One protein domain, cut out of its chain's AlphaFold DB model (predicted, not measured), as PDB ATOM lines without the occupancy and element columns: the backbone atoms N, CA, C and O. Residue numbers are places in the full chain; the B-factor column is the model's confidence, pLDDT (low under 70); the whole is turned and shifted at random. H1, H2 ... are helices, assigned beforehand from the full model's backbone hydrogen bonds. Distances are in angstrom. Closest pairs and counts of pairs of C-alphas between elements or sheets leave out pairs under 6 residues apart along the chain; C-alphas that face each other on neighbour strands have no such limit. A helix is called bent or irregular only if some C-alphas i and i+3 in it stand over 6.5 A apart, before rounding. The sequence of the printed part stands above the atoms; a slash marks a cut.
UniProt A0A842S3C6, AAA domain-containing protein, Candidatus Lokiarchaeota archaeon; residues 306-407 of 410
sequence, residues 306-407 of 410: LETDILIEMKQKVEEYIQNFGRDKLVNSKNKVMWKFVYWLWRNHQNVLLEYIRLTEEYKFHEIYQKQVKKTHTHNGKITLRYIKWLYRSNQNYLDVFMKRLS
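Overview. This is residues 306 to 407 of the 410 residues of the protein "AAA domain-containing protein" of Candidatus Lokiarchaeota archaeon (UniProt A0A842S3C6). The long helix H1 makes one end of a cluster of helices with few contacts between them, and H4 lies at the other end. Between them H3 and H5 lie nearest the middle, with H2 on the side of H1's later part, while H6 meets H5 near the end of H5 and the start of H6, the two making a corner. The printed part has 102 residues with six named helices, H1 to H6 in order, and no named strand; its class is all helix. It is compact, with a radius of gyration of the C-alphas of 13.3 A and spans of 39 by 31 by 23 A.

Along the chain. H1, residues 306 to 325, begins with C-alpha 306 at (106.968, -91.361, 20.468) and is 29.1 A long. H2 is residues 339 to 348, 14.2 A; H3 350 to 361, 17.6 A; H4 365 to 373; H5 385 to 393. H6, residues 398 to 406, ends with C-alpha 406 at (115.969, -82.522, 30.047) and is only just irregular: C-alphas 403 and 406 are 6.7 A apart.

Arrangement. H1 touches H3 with residues 310 to 314 alone, at a steep tilt of 51 degrees, opposite ways; the closest C-alphas, of Ile 310 and Tyr 356, are 6.2 A apart. H2 and H3 only just touch, with 3 pairs of C-alphas within 8 A, and only at the corner, closest at Leu 345 and Leu 353, 6.2 A. H5 touches H6, about perpendicular at 78 degrees, with C-alphas of Leu 391 and Leu 399 closest at 5.1 A. H4 is close to but not clearly touching H5, C-alphas of Tyr 369 and Tyr 387 being closest at 7.3 A. H1 and H4 are apart. Every O i to N i+4 pair is within hydrogen-bond range in H2, H4, H5 and H6, against 15 of 16 in H1 and 5 of 8 in H3.

Size, cuts and confidence. The C-alphas farthest apart, of Gln 323 and Lys 374, are 39.4 A apart. The printed part has no cut. The links H1 to H2 and H4 to H5 are long; in the latter, residues 378 to 379 pair antiparallel with 382 to 383. Residues 306 to 308 and 395 to 396 have pLDDT under 70.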
ATOM      1  N   LEU A 306     107.986 -92.328  20.048       53.59
ATOM      2  CA  LEU A 306     106.968 -91.361  20.468       53.59
ATOM      3  C   LEU A 306     107.526 -90.065  21.101       53.59
ATOM      4  O   LEU A 306     106.975 -88.984  20.902       53.59
ATOM      5  N   GLU A 307     108.611 -90.142  21.877       60.47
ATOM      6  CA  GLU A 307     109.262 -88.965  22.481       60.47
ATOM      7  C   GLU A 307     110.010 -88.126  21.431       60.47
ATOM      8  O   GLU A 307     110.185 -86.914  21.601       60.47
ATOM      9  N   THR A 308     110.438 -88.760  20.336       66.50
ATOM     10  CA  THR A 308     111.164 -88.101  19.243       66.50
ATOM     11  C   THR A 308     110.229 -87.205  18.432       66.50
ATOM     12  O   THR A 308     110.577 -86.051  18.169       66.50
ATOM     13  N   ASP A 309     109.020 -87.677  18.127       72.94
ATOM     14  CA  ASP A 309     108.025 -86.923  17.356       72.94
ATOM     15  C   ASP A 309     107.559 -85.655  18.089       72.94
ATOM     16  O   ASP A 309     107.570 -84.563  17.514       72.94
ATOM     17  N   ILE A 310     107.272 -85.762  19.394       83.00
ATOM     18  CA  ILE A 310     106.880 -84.617  20.239       83.00
ATOM     19  C   ILE A 310     107.984 -83.547  20.256       83.00
ATOM     20  O   ILE A 310     107.711 -82.344  20.221       83.00
ATOM     21  N   LEU A 311     109.256 -83.961  20.308       83.19
ATOM     22  CA  LEU A 311     110.389 -83.036  20.289       83.19
ATOM     23  C   LEU A 311     110.588 -82.373  18.925       83.19
ATOM     24  O   LEU A 311     110.935 -81.190  18.885       83.19
ATOM     25  N   ILE A 312     110.394 -83.106  17.827       79.31
ATOM     26  CA  ILE A 312     110.484 -82.563  16.465       79.31
ATOM     27  C   ILE A 312     109.400 -81.507  16.260       79.31
ATOM     28  O   ILE A 312     109.716 -80.379  15.875       79.31
ATOM     29  N   GLU A 313     108.148 -81.828  16.589       86.12
ATOM     30  CA  GLU A 313     107.026 -80.902  16.434       86.12
ATOM     31  C   GLU A 313     107.225 -79.645  17.293       86.12
ATOM     32  O   GLU A 313     107.083 -78.514  16.819       86.12
ATOM     33  N   MET A 314     107.661 -79.811  18.545       90.31
ATOM     34  CA  MET A 314     107.916 -78.678  19.430       90.31
ATOM     35  C   MET A 314     109.078 -77.794  18.941       90.31
ATOM     36  O   MET A 314     108.994 -76.568  19.045       90.31
ATOM     37  N   LYS A 315     110.145 -78.373  18.370       87.88
ATOM     38  CA  LYS A 315     111.254 -77.608  17.768       87.88
ATOM     39  C   LYS A 315     110.811 -76.812  16.546       87.88
ATOM     40  O   LYS A 315     111.173 -75.642  16.443       87.88
ATOM     41  N   GLN A 316     109.968 -77.384  15.687       86.81
ATOM     42  CA  GLN A 316     109.380 -76.647  14.563       86.81
ATOM     43  C   GLN A 316     108.599 -75.421  15.056       86.81
ATOM     44  O   GLN A 316     108.717 -74.341  14.483       86.81
ATOM     45  N   LYS A 317     107.862 -75.538  16.172       90.62
ATOM     46  CA  LYS A 317     107.140 -74.396  16.768       90.62
ATOM     47  C   LYS A 317     108.052 -73.361  17.422       90.62
ATOM     48  O   LYS A 317     107.728 -72.173  17.426       90.62
ATOM     49  N   VAL A 318     109.204 -73.775  17.949       89.25
ATOM     50  CA  VAL A 318     110.249 -72.846  18.407       89.25
ATOM     51  C   VAL A 318     110.826 -72.063  17.225       89.25
ATOM     52  O   VAL A 318     110.951 -70.843  17.317       89.25
ATOM     53  N   GLU A 319     111.150 -72.732  16.118       86.31
ATOM     54  CA  GLU A 319     111.668 -72.089  14.904       86.31
ATOM     55  C   GLU A 319     110.649 -71.124  14.290       86.31
ATOM     56  O   GLU A 319     111.003 -69.984  13.990       86.31
ATOM     57  N   GLU A 320     109.377 -71.525  14.214       89.38
ATOM     58  CA  GLU A 320     108.258 -70.674  13.783       89.38
ATOM     59  C   GLU A 320     108.168 -69.391  14.632       89.38
ATOM     60  O   GLU A 320     108.013 -68.284  14.112       89.38
ATOM     61  N   TYR A 321     108.333 -69.503  15.953       89.94
ATOM     62  CA  TYR A 321     108.357 -68.335  16.833       89.94
ATOM     63  C   TYR A 321     109.583 -67.444  16.596       89.94
ATOM     64  O   TYR A 321     109.463 -66.218  16.595       89.94
ATOM     65  N   ILE A 322     110.766 -68.034  16.393       87.88
ATOM     66  CA  ILE A 322     112.005 -67.284  16.144       87.88
ATOM     67  C   ILE A 322     111.919 -66.521  14.818       87.88
ATOM     68  O   ILE A 322     112.319 -65.356  14.785       87.88
ATOM     69  N   GLN A 323     111.371 -67.131  13.766       86.25
ATOM     70  CA  GLN A 323     111.176 -66.485  12.464       86.25
ATOM     71  C   GLN A 323     110.210 -65.296  12.556       86.25
ATOM     72  O   GLN A 323     110.482 -64.238  11.995       86.25
ATOM     73  N   ASN A 324     109.118 -65.440  13.312       86.31
ATOM     74  CA  ASN A 324     108.085 -64.407  13.415       86.31
ATOM     75  C   ASN A 324     108.426 -63.270  14.395       86.31
ATOM     76  O   ASN A 324     107.987 -62.136  14.203       86.31
ATOM     77  N   PHE A 325     109.167 -63.551  15.474       86.62
ATOM     78  CA  PHE A 325     109.332 -62.606  16.589       86.62
ATOM     79  C   PHE A 325     110.781 -62.291  16.971       86.62
ATOM     80  O   PHE A 325     110.983 -61.349  17.743       86.62
ATOM     81  N   GLY A 326     111.761 -63.032  16.452       81.62
ATOM     82  CA  GLY A 326     113.171 -62.901  16.816       81.62
ATOM     83  C   GLY A 326     113.563 -63.697  18.068       81.62
ATOM     84  O   GLY A 326     112.773 -63.925  18.992       81.62
ATOM     85  N   ARG A 327     114.826 -64.143  18.113       80.56
ATOM     86  CA  ARG A 327     115.377 -64.968  19.210       80.56
ATOM     87  C   ARG A 327     115.496 -64.201  20.534       80.56
ATOM     88  O   ARG A 327     115.418 -64.799  21.606       80.56
ATOM     89  N   ASP A 328     115.631 -62.884  20.472       80.69
ATOM     90  CA  ASP A 328     115.650 -61.955  21.609       80.69
ATOM     91  C   ASP A 328     114.320 -61.918  22.385       80.69
ATOM     92  O   ASP A 328     114.299 -61.564  23.563       80.69
ATOM     93  N   LYS A 329     113.212 -62.346  21.761       83.44
ATOM     94  CA  LYS A 329     111.890 -62.461  22.406       83.44
ATOM     95  C   LYS A 329     111.558 -63.864  22.913       83.44
ATOM     96  O   LYS A 329     110.484 -64.074  23.487       83.44
ATOM     97  N   LEU A 330     112.460 -64.822  22.700       84.06
ATOM     98  CA  LEU A 330     112.369 -66.200  23.185       84.06
ATOM     99  C   LEU A 330     112.979 -66.320  24.590       84.06
ATOM    100  O   LEU A 330     112.386 -66.914  25.495       84.06
ATOM    101  N   VAL A 331     114.160 -65.720  24.776       84.56
ATOM    102  CA  VAL A 331     114.928 -65.735  26.026       84.56
ATOM    103  C   VAL A 331     115.337 -64.319  26.431       84.56
ATOM    104  O   VAL A 331     115.675 -63.499  25.589       84.56
ATOM    105  N   ASN A 332     115.329 -64.019  27.730       81.94
ATOM    106  CA  ASN A 332     115.754 -62.712  28.239       81.94
ATOM    107  C   ASN A 332     117.290 -62.569  28.298       81.94
ATOM    108  O   ASN A 332     118.028 -63.524  28.063       81.94
ATOM    109  N   SER A 333     117.784 -61.397  28.719       74.12
ATOM    110  CA  SER A 333     119.224 -61.098  28.869       74.12
ATOM    111  C   SER A 333     119.991 -62.029  29.822       74.12
ATOM    112  O   SER A 333     121.211 -62.121  29.746       74.12
ATOM    113  N   LYS A 334     119.295 -62.762  30.701       75.56
ATOM    114  CA  LYS A 334     119.873 -63.791  31.587       75.56
ATOM    115  C   LYS A 334     119.751 -65.205  31.001       75.56
ATOM    116  O   LYS A 334     119.909 -66.183  31.731       75.56
ATOM    117  N   ASN A 335     119.443 -65.310  29.708       77.75
ATOM    118  CA  ASN A 335     119.191 -66.547  28.981       77.75
ATOM    119  C   ASN A 335     118.111 -67.421  29.654       77.75
ATOM    120  O   ASN A 335     118.260 -68.638  29.743       77.75
ATOM    121  N   LYS A 336     117.032 -66.819  30.166       82.94
ATOM    122  CA  LYS A 336     115.848 -67.540  30.672       82.94
ATOM    123  C   LYS A 336     114.698 -67.436  29.688       82.94
ATOM    124  O   LYS A 336     114.523 -66.373  29.095       82.94
ATOM    125  N   VAL A 337     113.917 -68.500  29.546       86.56
ATOM    126  CA  VAL A 337     112.724 -68.521  28.697       86.56
ATOM    127  C   VAL A 337     111.776 -67.416  29.143       86.56
ATOM    128  O   VAL A 337     111.552 -67.214  30.334       86.56
ATOM    129  N   MET A 338     111.239 -66.658  28.193       88.06
ATOM    130  CA  MET A 338     110.291 -65.591  28.492       88.06
ATOM    131  C   MET A 338     108.868 -66.140  28.586       88.06
ATOM    132  O   MET A 338     108.426 -66.894  27.722       88.06
ATOM    133  N   TRP A 339     108.088 -65.686  29.574       90.69
ATOM    134  CA  TRP A 339     106.670 -66.062  29.681       90.69
ATOM    135  C   TRP A 339     105.875 -65.756  28.409       90.69
ATOM    136  O   TRP A 339     104.950 -66.490  28.082       90.69
ATOM    137  N   LYS A 340     106.235 -64.689  27.679       87.75
ATOM    138  CA  LYS A 340     105.586 -64.320  26.412       87.75
ATOM    139  C   LYS A 340     105.631 -65.463  25.390       87.75
ATOM    140  O   LYS A 340     104.610 -65.732  24.772       87.75
ATOM    141  N   PHE A 341     106.757 -66.171  25.296       89.56
ATOM    142  CA  PHE A 341     106.909 -67.335  24.424       89.56
ATOM    143  C   PHE A 341     106.034 -68.513  24.880       89.56
ATOM    144  O   PHE A 341     105.248 -69.047  24.104       89.56
ATOM    145  N   VAL A 342     106.083 -68.863  26.169       89.50
ATOM    146  CA  VAL A 342     105.261 -69.950  26.741       89.50
ATOM    147  C   VAL A 342     103.764 -69.658  26.587       89.50
ATOM    148  O   VAL A 342     102.964 -70.549  26.312       89.50
ATOM    149  N   TYR A 343     103.373 -68.395  26.745       89.12
ATOM    150  CA  TYR A 343     101.996 -67.952  26.568       89.12
ATOM    151  C   TYR A 343     101.560 -67.953  25.098       89.12
ATOM    152  O   TYR A 343     100.410 -68.281  24.813       89.12
ATOM    153  N   TRP A 344     102.461 -67.625  24.170       92.44
ATOM    154  CA  TRP A 344     102.208 -67.741  22.734       92.44
ATOM    155  C   TRP A 344     101.967 -69.202  22.331       92.44
ATOM    156  O   TRP A 344     100.950 -69.488  21.701       92.44
ATOM    157  N   LEU A 345     102.806 -70.132  22.802       91.19
ATOM    158  CA  LEU A 345     102.599 -71.573  22.612       91.19
ATOM    159  C   LEU A 345     101.247 -72.026  23.174       91.19
ATOM    160  O   LEU A 345     100.509 -72.743  22.513       91.19
ATOM    161  N   TRP A 346     100.874 -71.549  24.363       89.69
ATOM    162  CA  TRP A 346      99.575 -71.863  24.961       89.69
ATOM    163  C   TRP A 346      98.382 -71.373  24.127       89.69
ATOM    164  O   TRP A 346      97.329 -72.006  24.143       89.69
ATOM    165  N   ARG A 347      98.515 -70.235  23.434       88.62
ATOM    166  CA  ARG A 347      97.435 -69.624  22.643       88.62
ATOM    167  C   ARG A 347      97.310 -70.223  21.244       88.62
ATOM    168  O   ARG A 347      96.187 -70.388  20.789       88.62
ATOM    169  N   ASN A 348      98.434 -70.530  20.598       87.31
ATOM    170  CA  ASN A 348      98.470 -70.891  19.177       87.31
ATOM    171  C   ASN A 348      98.777 -72.377  18.930       87.31
ATOM    172  O   ASN A 348      98.335 -72.931  17.930       87.31
ATOM    173  N   HIS A 349      99.475 -73.045  19.854       91.19
ATOM    174  CA  HIS A 349      99.897 -74.447  19.728       91.19
ATOM    175  C   HIS A 349      99.665 -75.215  21.038       91.19
ATOM    176  O   HIS A 349     100.562 -75.854  21.590       91.19
ATOM    177  N   GLN A 350      98.441 -75.119  21.571       86.25
ATOM    178  CA  GLN A 350      98.111 -75.629  22.902       86.25
ATOM    179  C   GLN A 350      98.353 -77.140  23.043       86.25
ATOM    180  O   GLN A 350      98.879 -77.564  24.068       86.25
ATOM    181  N   ASN A 351      97.993 -77.942  22.036       84.44
ATOM    182  CA  ASN A 351      98.161 -79.398  22.080       84.44
ATOM    183  C   ASN A 351      99.645 -79.787  22.143       84.44
ATOM    184  O   ASN A 351     100.038 -80.483  23.075       84.44
ATOM    185  N   VAL A 352     100.470 -79.214  21.259       86.19
ATOM    186  CA  VAL A 352     101.930 -79.422  21.221       86.19
ATOM    187  C   VAL A 352     102.576 -79.055  22.560       86.19
ATOM    188  O   VAL A 352     103.372 -79.810  23.114       86.19
ATOM    189  N   LEU A 353     102.182 -77.918  23.149       88.69
ATOM    190  CA  LEU A 353     102.683 -77.508  24.461       88.69
ATOM    191  C   LEU A 353     102.267 -78.483  25.572       88.69
ATOM    192  O   LEU A 353     103.059 -78.754  26.473       88.69
ATOM    193  N   LEU A 354     101.026 -78.972  25.561       88.81
ATOM    194  CA  LEU A 354     100.531 -79.889  26.589       88.81
ATOM    195  C   LEU A 354     101.243 -81.241  26.523       88.81
ATOM    196  O   LEU A 354     101.654 -81.740  27.569       88.81
ATOM    197  N   GLU A 355     101.417 -81.801  25.327       85.75
ATOM    198  CA  GLU A 355     102.140 -83.059  25.114       85.75
ATOM    199  C   GLU A 355     103.603 -82.935  25.526       85.75
ATOM    200  O   GLU A 355     104.103 -83.744  26.306       85.75
ATOM    201  N   TYR A 356     104.249 -81.839  25.137       88.62
ATOM    202  CA  TYR A 356     105.617 -81.560  25.539       88.62
ATOM    203  C   TYR A 356     105.774 -81.406  27.064       88.62
ATOM    204  O   TYR A 356     106.692 -81.967  27.663       88.62
ATOM    205  N   ILE A 357     104.863 -80.699  27.745       88.75
ATOM    206  CA  ILE A 357     104.900 -80.574  29.214       88.75
ATOM    207  C   ILE A 357     104.575 -81.908  29.901       88.75
ATOM    208  O   ILE A 357     104.995 -82.116  31.041       88.75
ATOM    209  N   ARG A 358     103.888 -82.839  29.236       85.88
ATOM    210  CA  ARG A 358     103.603 -84.172  29.780       85.88
ATOM    211  C   ARG A 358     104.865 -84.984  30.033       85.88
ATOM    212  O   ARG A 358     104.936 -85.664  31.046       85.88
ATOM    213  N   LEU A 359     105.916 -84.783  29.239       83.12
ATOM    214  CA  LEU A 359     107.232 -85.382  29.494       83.12
ATOM    215  C   LEU A 359     107.831 -84.939  30.848       83.12
ATOM    216  O   LEU A 359     108.683 -85.623  31.408       83.12
ATOM    217  N   THR A 360     107.356 -83.839  31.459       84.75
ATOM    218  CA  THR A 360     107.747 -83.478  32.841       84.75
ATOM    219  C   THR A 360     107.288 -84.496  33.889       84.75
ATOM    220  O   THR A 360     107.818 -84.503  35.009       84.75
ATOM    221  N   GLU A 361     106.321 -85.359  33.555       81.50
ATOM    222  CA  GLU A 361     105.844 -86.428  34.428       81.50
ATOM    223  C   GLU A 361     106.945 -87.454  34.714       81.50
ATOM    224  O   GLU A 361     107.126 -87.839  35.871       81.50
ATOM    225  N   GLU A 362     107.778 -87.772  33.722       78.50
ATOM    226  CA  GLU A 362     108.912 -88.695  33.859       78.50
ATOM    227  C   GLU A 362     109.981 -88.194  34.834       78.50
ATOM    228  O   GLU A 362     110.643 -88.964  35.535       78.50
ATOM    229  N   TYR A 363     110.122 -86.872  34.921       78.38
ATOM    230  CA  TYR A 363     111.044 -86.206  35.839       78.38
ATOM    231  C   TYR A 363     110.409 -85.907  37.202       78.38
ATOM    232  O   TYR A 363     111.037 -85.255  38.041       78.38
ATOM    233  N   LYS A 364     109.181 -86.391  37.444       84.00
ATOM    234  CA  LYS A 364     108.442 -86.274  38.712       84.00
ATOM    235  C   LYS A 364     108.221 -84.831  39.182       84.00
ATOM    236  O   LYS A 364     108.020 -84.577  40.370       84.00
ATOM    237  N   PHE A 365     108.209 -83.858  38.268       82.44
ATOM    238  CA  PHE A 365     107.955 -82.453  38.624       82.44
ATOM    239  C   PHE A 365     106.531 -82.233  39.148       82.44
ATOM    240  O   PHE A 365     106.305 -81.395  40.026       82.44
ATOM    241  N   HIS A 366     105.584 -83.046  38.687       81.81
ATOM    242  CA  HIS A 366     104.208 -83.043  39.160       81.81
ATOM    243  C   HIS A 366     104.073 -83.455  40.638       81.81
ATOM    244  O   HIS A 366     103.254 -82.870  41.349       81.81
ATOM    245  N   GLU A 367     104.895 -84.391  41.133       84.56
ATOM    246  CA  GLU A 367     104.907 -84.792  42.551       84.56
ATOM    247  C   GLU A 367     105.330 -83.614  43.443       84.56
ATOM    248  O   GLU A 367     104.770 -83.385  44.519       84.56
ATOM    249  N   ILE A 368     106.304 -82.823  42.980       83.62
ATOM    250  CA  ILE A 368     106.776 -81.628  43.686       83.62
ATOM    251  C   ILE A 368     105.683 -80.552  43.695       83.62
ATOM    252  O   ILE A 368     105.417 -79.952  44.738       83.62
ATOM    253  N   TYR A 369     105.014 -80.340  42.559       84.12
ATOM    254  CA  TYR A 369     103.882 -79.420  42.460       84.12
ATOM    255  C   TYR A 369     102.745 -79.800  43.412       84.12
ATOM    256  O   TYR A 369     102.256 -78.946  44.151       84.12
ATOM    257  N   GLN A 370     102.356 -81.078  43.447       85.81
ATOM    258  CA  GLN A 370     101.299 -81.570  44.334       85.81
ATOM    259  C   GLN A 370     101.657 -81.368  45.810       85.81
ATOM    260  O   GLN A 370     100.817 -80.901  46.577       85.81
ATOM    261  N   LYS A 371     102.913 -81.626  46.202       85.12
ATOM    262  CA  LYS A 371     103.389 -81.381  47.575       85.12
ATOM    263  C   LYS A 371     103.347 -79.903  47.965       85.12
ATOM    264  O   LYS A 371     102.982 -79.586  49.093       85.12
ATOM    265  N   GLN A 372     103.709 -78.999  47.054       83.31
ATOM    266  CA  GLN A 372     103.784 -77.562  47.350       83.31
ATOM    267  C   GLN A 372     102.432 -76.850  47.266       83.31
ATOM    268  O   GLN A 372     102.137 -75.982  48.081       83.31
ATOM    269  N   VAL A 373     101.620 -77.187  46.264       84.00
ATOM    270  CA  VAL A 373     100.396 -76.448  45.916       84.00
ATOM    271  C   VAL A 373      99.135 -77.159  46.423       84.00
ATOM    272  O   VAL A 373      98.062 -76.557  46.427       84.00
ATOM    273  N   LYS A 374      99.251 -78.418  46.881       81.94
ATOM    274  CA  LYS A 374      98.138 -79.269  47.351       81.94
ATOM    275  C   LYS A 374      96.990 -79.385  46.333       81.94
ATOM    276  O   LYS A 374      95.826 -79.475  46.705       81.94
ATOM    277  N   LYS A 375      97.308 -79.339  45.034       80.38
ATOM    278  CA  LYS A 375      96.357 -79.451  43.912       80.38
ATOM    279  C   LYS A 375      96.901 -80.396  42.846       80.38
ATOM    280  O   LYS A 375      98.116 -80.538  42.709       80.38
ATOM    281  N   THR A 376      96.012 -81.020  42.076       84.31
ATOM    282  CA  THR A 376      96.396 -81.857  40.933       84.31
ATOM    283  C   THR A 376      96.944 -80.996  39.795       84.31
ATOM    284  O   THR A 376      96.498 -79.871  39.567       84.31
ATOM    285  N   HIS A 377      97.945 -81.514  39.082       85.56
ATOM    286  CA  HIS A 377      98.526 -80.837  37.921       85.56
ATOM    287  C   HIS A 377      97.643 -80.977  36.666       85.56
ATOM    288  O   HIS A 377      97.757 -80.159  35.748       85.56
ATOM    289  N   THR A 378      96.712 -81.940  36.673       86.31
ATOM    290  CA  THR A 378      95.736 -82.226  35.615       86.31
ATOM    291  C   THR A 378      94.291 -81.904  36.024       86.31
ATOM    292  O   THR A 378      93.931 -81.936  37.205       86.31
ATOM    293  N   HIS A 379      93.462 -81.600  35.023       80.75
ATOM    294  CA  HIS A 379      92.003 -81.486  35.104       80.75
ATOM    295  C   HIS A 379      91.397 -82.125  33.843       80.75
ATOM    296  O   HIS A 379      91.843 -81.816  32.738       80.75
ATOM    297  N   ASN A 380      90.441 -83.050  33.993       75.56
ATOM    298  CA  ASN A 380      89.883 -83.869  32.899       75.56
ATOM    299  C   ASN A 380      90.961 -84.531  32.013       75.56
ATOM    300  O   ASN A 380      90.871 -84.521  30.788       75.56
ATOM    301  N   GLY A 381      92.035 -85.037  32.629       70.62
ATOM    302  CA  GLY A 381      93.143 -85.690  31.918       70.62
ATOM    303  C   GLY A 381      94.106 -84.750  31.178       70.62
ATOM    304  O   GLY A 381      95.096 -85.227  30.635       70.62
ATOM    305  N   LYS A 382      93.876 -83.427  31.184       78.69
ATOM    306  CA  LYS A 382      94.756 -82.431  30.544       78.69
ATOM    307  C   LYS A 382      95.555 -81.633  31.569       78.69
ATOM    308  O   LYS A 382      95.043 -81.275  32.632       78.69
ATOM    309  N   ILE A 383      96.809 -81.318  31.241       85.38
ATOM    310  CA  ILE A 383      97.673 -80.466  32.067       85.38
ATOM    311  C   ILE A 383      97.071 -79.061  32.205       85.38
ATOM    312  O   ILE A 383      96.617 -78.443  31.243       85.38
ATOM    313  N   THR A 384      97.080 -78.531  33.427       86.19
ATOM    314  CA  THR A 384      96.510 -77.212  33.720       86.19
ATOM    315  C   THR A 384      97.501 -76.075  33.456       86.19
ATOM    316  O   THR A 384      98.688 -76.160  33.773       86.19
ATOM    317  N   LEU A 385      96.997 -74.919  33.008       85.81
ATOM    318  CA  LEU A 385      97.804 -73.694  32.887       85.81
ATOM    319  C   LEU A 385      98.422 -73.260  34.230       85.81
ATOM    320  O   LEU A 385      99.461 -72.603  34.260       85.81
ATOM    321  N   ARG A 386      97.797 -73.622  35.361       85.88
ATOM    322  CA  ARG A 386      98.339 -73.369  36.705       85.88
ATOM    323  C   ARG A 386      99.635 -74.140  36.949       85.88
ATOM    324  O   ARG A 386     100.559 -73.560  37.516       85.88
ATOM    325  N   TYR A 387      99.718 -75.390  36.497       88.19
ATOM    326  CA  TYR A 387     100.941 -76.188  36.575       88.19
ATOM    327  C   TYR A 387     102.050 -75.601  35.692       88.19
ATOM    328  O   TYR A 387     103.152 -75.369  36.180       88.19
ATOM    329  N   ILE A 388     101.742 -75.217  34.447       87.75
ATOM    330  CA  ILE A 388     102.711 -74.571  33.539       87.75
ATOM    331  C   ILE A 388     103.225 -73.243  34.124       87.75
ATOM    332  O   ILE A 388     104.428 -72.977  34.136       87.75
ATOM    333  N   LYS A 389     102.331 -72.419  34.686       87.94
ATOM    334  CA  LYS A 389     102.714 -71.184  35.394       87.94
ATOM    335  C   LYS A 389     103.614 -71.464  36.595       87.94
ATOM    336  O   LYS A 389     104.515 -70.671  36.855       87.94
ATOM    337  N   TRP A 390     103.380 -72.551  37.328       89.50
ATOM    338  CA  TRP A 390     104.238 -72.941  38.445       89.50
ATOM    339  C   TRP A 390     105.614 -73.416  37.967       89.50
ATOM    340  O   TRP A 390     106.615 -72.954  38.512       89.50
ATOM    341  N   LEU A 391     105.687 -74.232  36.908       87.25
ATOM    342  CA  LEU A 391     106.959 -74.642  36.293       87.25
ATOM    343  C   LEU A 391     107.801 -73.427  35.877       87.25
ATOM    344  O   LEU A 391     109.019 -73.428  36.063       87.25
ATOM    345  N   TYR A 392     107.143 -72.387  35.356       86.44
ATOM    346  CA  TYR A 392     107.777 -71.129  34.967       86.44
ATOM    347  C   TYR A 392     108.197 -70.255  36.163       86.44
ATOM    348  O   TYR A 392     109.312 -69.744  36.189       86.44
ATOM    349  N   ARG A 393     107.308 -70.040  37.144       83.31
ATOM    350  CA  ARG A 393     107.527 -69.082  38.250       83.31
ATOM    351  C   ARG A 393     108.316 -69.644  39.427       83.31
ATOM    352  O   ARG A 393     108.746 -68.869  40.274       83.31
ATOM    353  N   SER A 394     108.455 -70.963  39.532       77.06
ATOM    354  CA  SER A 394     109.151 -71.580  40.656       77.06
ATOM    355  C   SER A 394     110.595 -71.081  40.748       77.06
ATOM    356  O   SER A 394     111.299 -71.026  39.741       77.06
ATOM    357  N   ASN A 395     111.069 -70.786  41.967       59.22
ATOM    358  CA  ASN A 395     112.441 -70.321  42.228       59.22
ATOM    359  C   ASN A 395     113.522 -71.276  41.684       59.22
ATOM    360  O   ASN A 395     114.670 -70.874  41.498       59.22
ATOM    361  N   GLN A 396     113.156 -72.526  41.387       61.16
ATOM    362  CA  GLN A 396     114.041 -73.539  40.812       61.16
ATOM    363  C   GLN A 396     114.100 -73.530  39.264       61.16
ATOM    364  O   GLN A 396     114.870 -74.296  38.693       61.16
ATOM    365  N   ASN A 397     113.350 -72.649  38.579       71.62
ATOM    366  CA  ASN A 397     113.223 -72.528  37.109       71.62
ATOM    367  C   ASN A 397     113.050 -73.882  36.390       71.62
ATOM    368  O   ASN A 397     113.762 -74.183  35.431       71.62
ATOM    369  N   TYR A 398     112.115 -74.714  36.856       80.69
ATOM    370  CA  TYR A 398     111.897 -76.054  36.301       80.69
ATOM    371  C   TYR A 398     111.658 -76.043  34.792       80.69
ATOM    372  O   TYR A 398     112.182 -76.907  34.095       80.69
ATOM    373  N   LEU A 399     110.929 -75.046  34.281       83.44
ATOM    374  CA  LEU A 399     110.659 -74.931  32.850       83.44
ATOM    375  C   LEU A 399     111.921 -74.642  32.025       83.44
ATOM    376  O   LEU A 399     112.114 -75.260  30.985       83.44
ATOM    377  N   ASP A 400     112.809 -73.763  32.504       80.25
ATOM    378  CA  ASP A 400     114.082 -73.469  31.827       80.25
ATOM    379  C   ASP A 400     114.975 -74.711  31.777       80.25
ATOM    380  O   ASP A 400     115.603 -75.009  30.762       80.25
ATOM    381  N   VAL A 401     115.050 -75.437  32.896       78.00
ATOM    382  CA  VAL A 401     115.832 -76.675  32.994       78.00
ATOM    383  C   VAL A 401     115.259 -77.733  32.058       78.00
ATOM    384  O   VAL A 401     116.013 -78.416  31.368       78.00
ATOM    385  N   PHE A 402     113.937 -77.841  32.008       82.94
ATOM    386  CA  PHE A 402     113.243 -78.785  31.155       82.94
ATOM    387  C   PHE A 402     113.487 -78.494  29.667       82.94
ATOM    388  O   PHE A 402     114.043 -79.347  28.976       82.94
ATOM    389  N   MET A 403     113.225 -77.257  29.227       84.62
ATOM    390  CA  MET A 403     113.330 -76.825  27.826       84.62
ATOM    391  C   MET A 403     114.739 -76.801  27.245       84.62
ATOM    392  O   MET A 403     114.888 -76.882  26.030       84.62
ATOM    393  N   LYS A 404     115.769 -76.699  28.090       79.56
ATOM    394  CA  LYS A 404     117.167 -76.581  27.641       79.56
ATOM    395  C   LYS A 404     118.015 -77.815  27.890       79.56
ATOM    396  O   LYS A 404     119.112 -77.915  27.351       79.56
ATOM    397  N   ARG A 405     117.609 -78.694  28.814       70.44
ATOM    398  CA  ARG A 405     118.502 -79.756  29.315       70.44
ATOM    399  C   ARG A 405     117.868 -81.126  29.416       70.44
ATOM    400  O   ARG A 405     118.574 -82.096  29.175       70.44
ATOM    401  N   LEU A 406     116.614 -81.219  29.852       73.62
ATOM    402  CA  LEU A 406     115.969 -82.522  30.047       73.62
ATOM    403  C   LEU A 406     115.316 -83.003  28.752       73.62
ATOM    404  O   LEU A 406     115.595 -84.113  28.322       73.62
ATOM    405  N   SER A 407     114.560 -82.124  28.093       79.94
ATOM    406  CA  SER A 407     113.886 -82.390  26.820       79.94
ATOM    407  C   SER A 407     114.156 -81.209  25.879       79.94
ATOM    408  O   SER A 407     113.313 -80.325  25.744       79.94
TER     409      SER A 407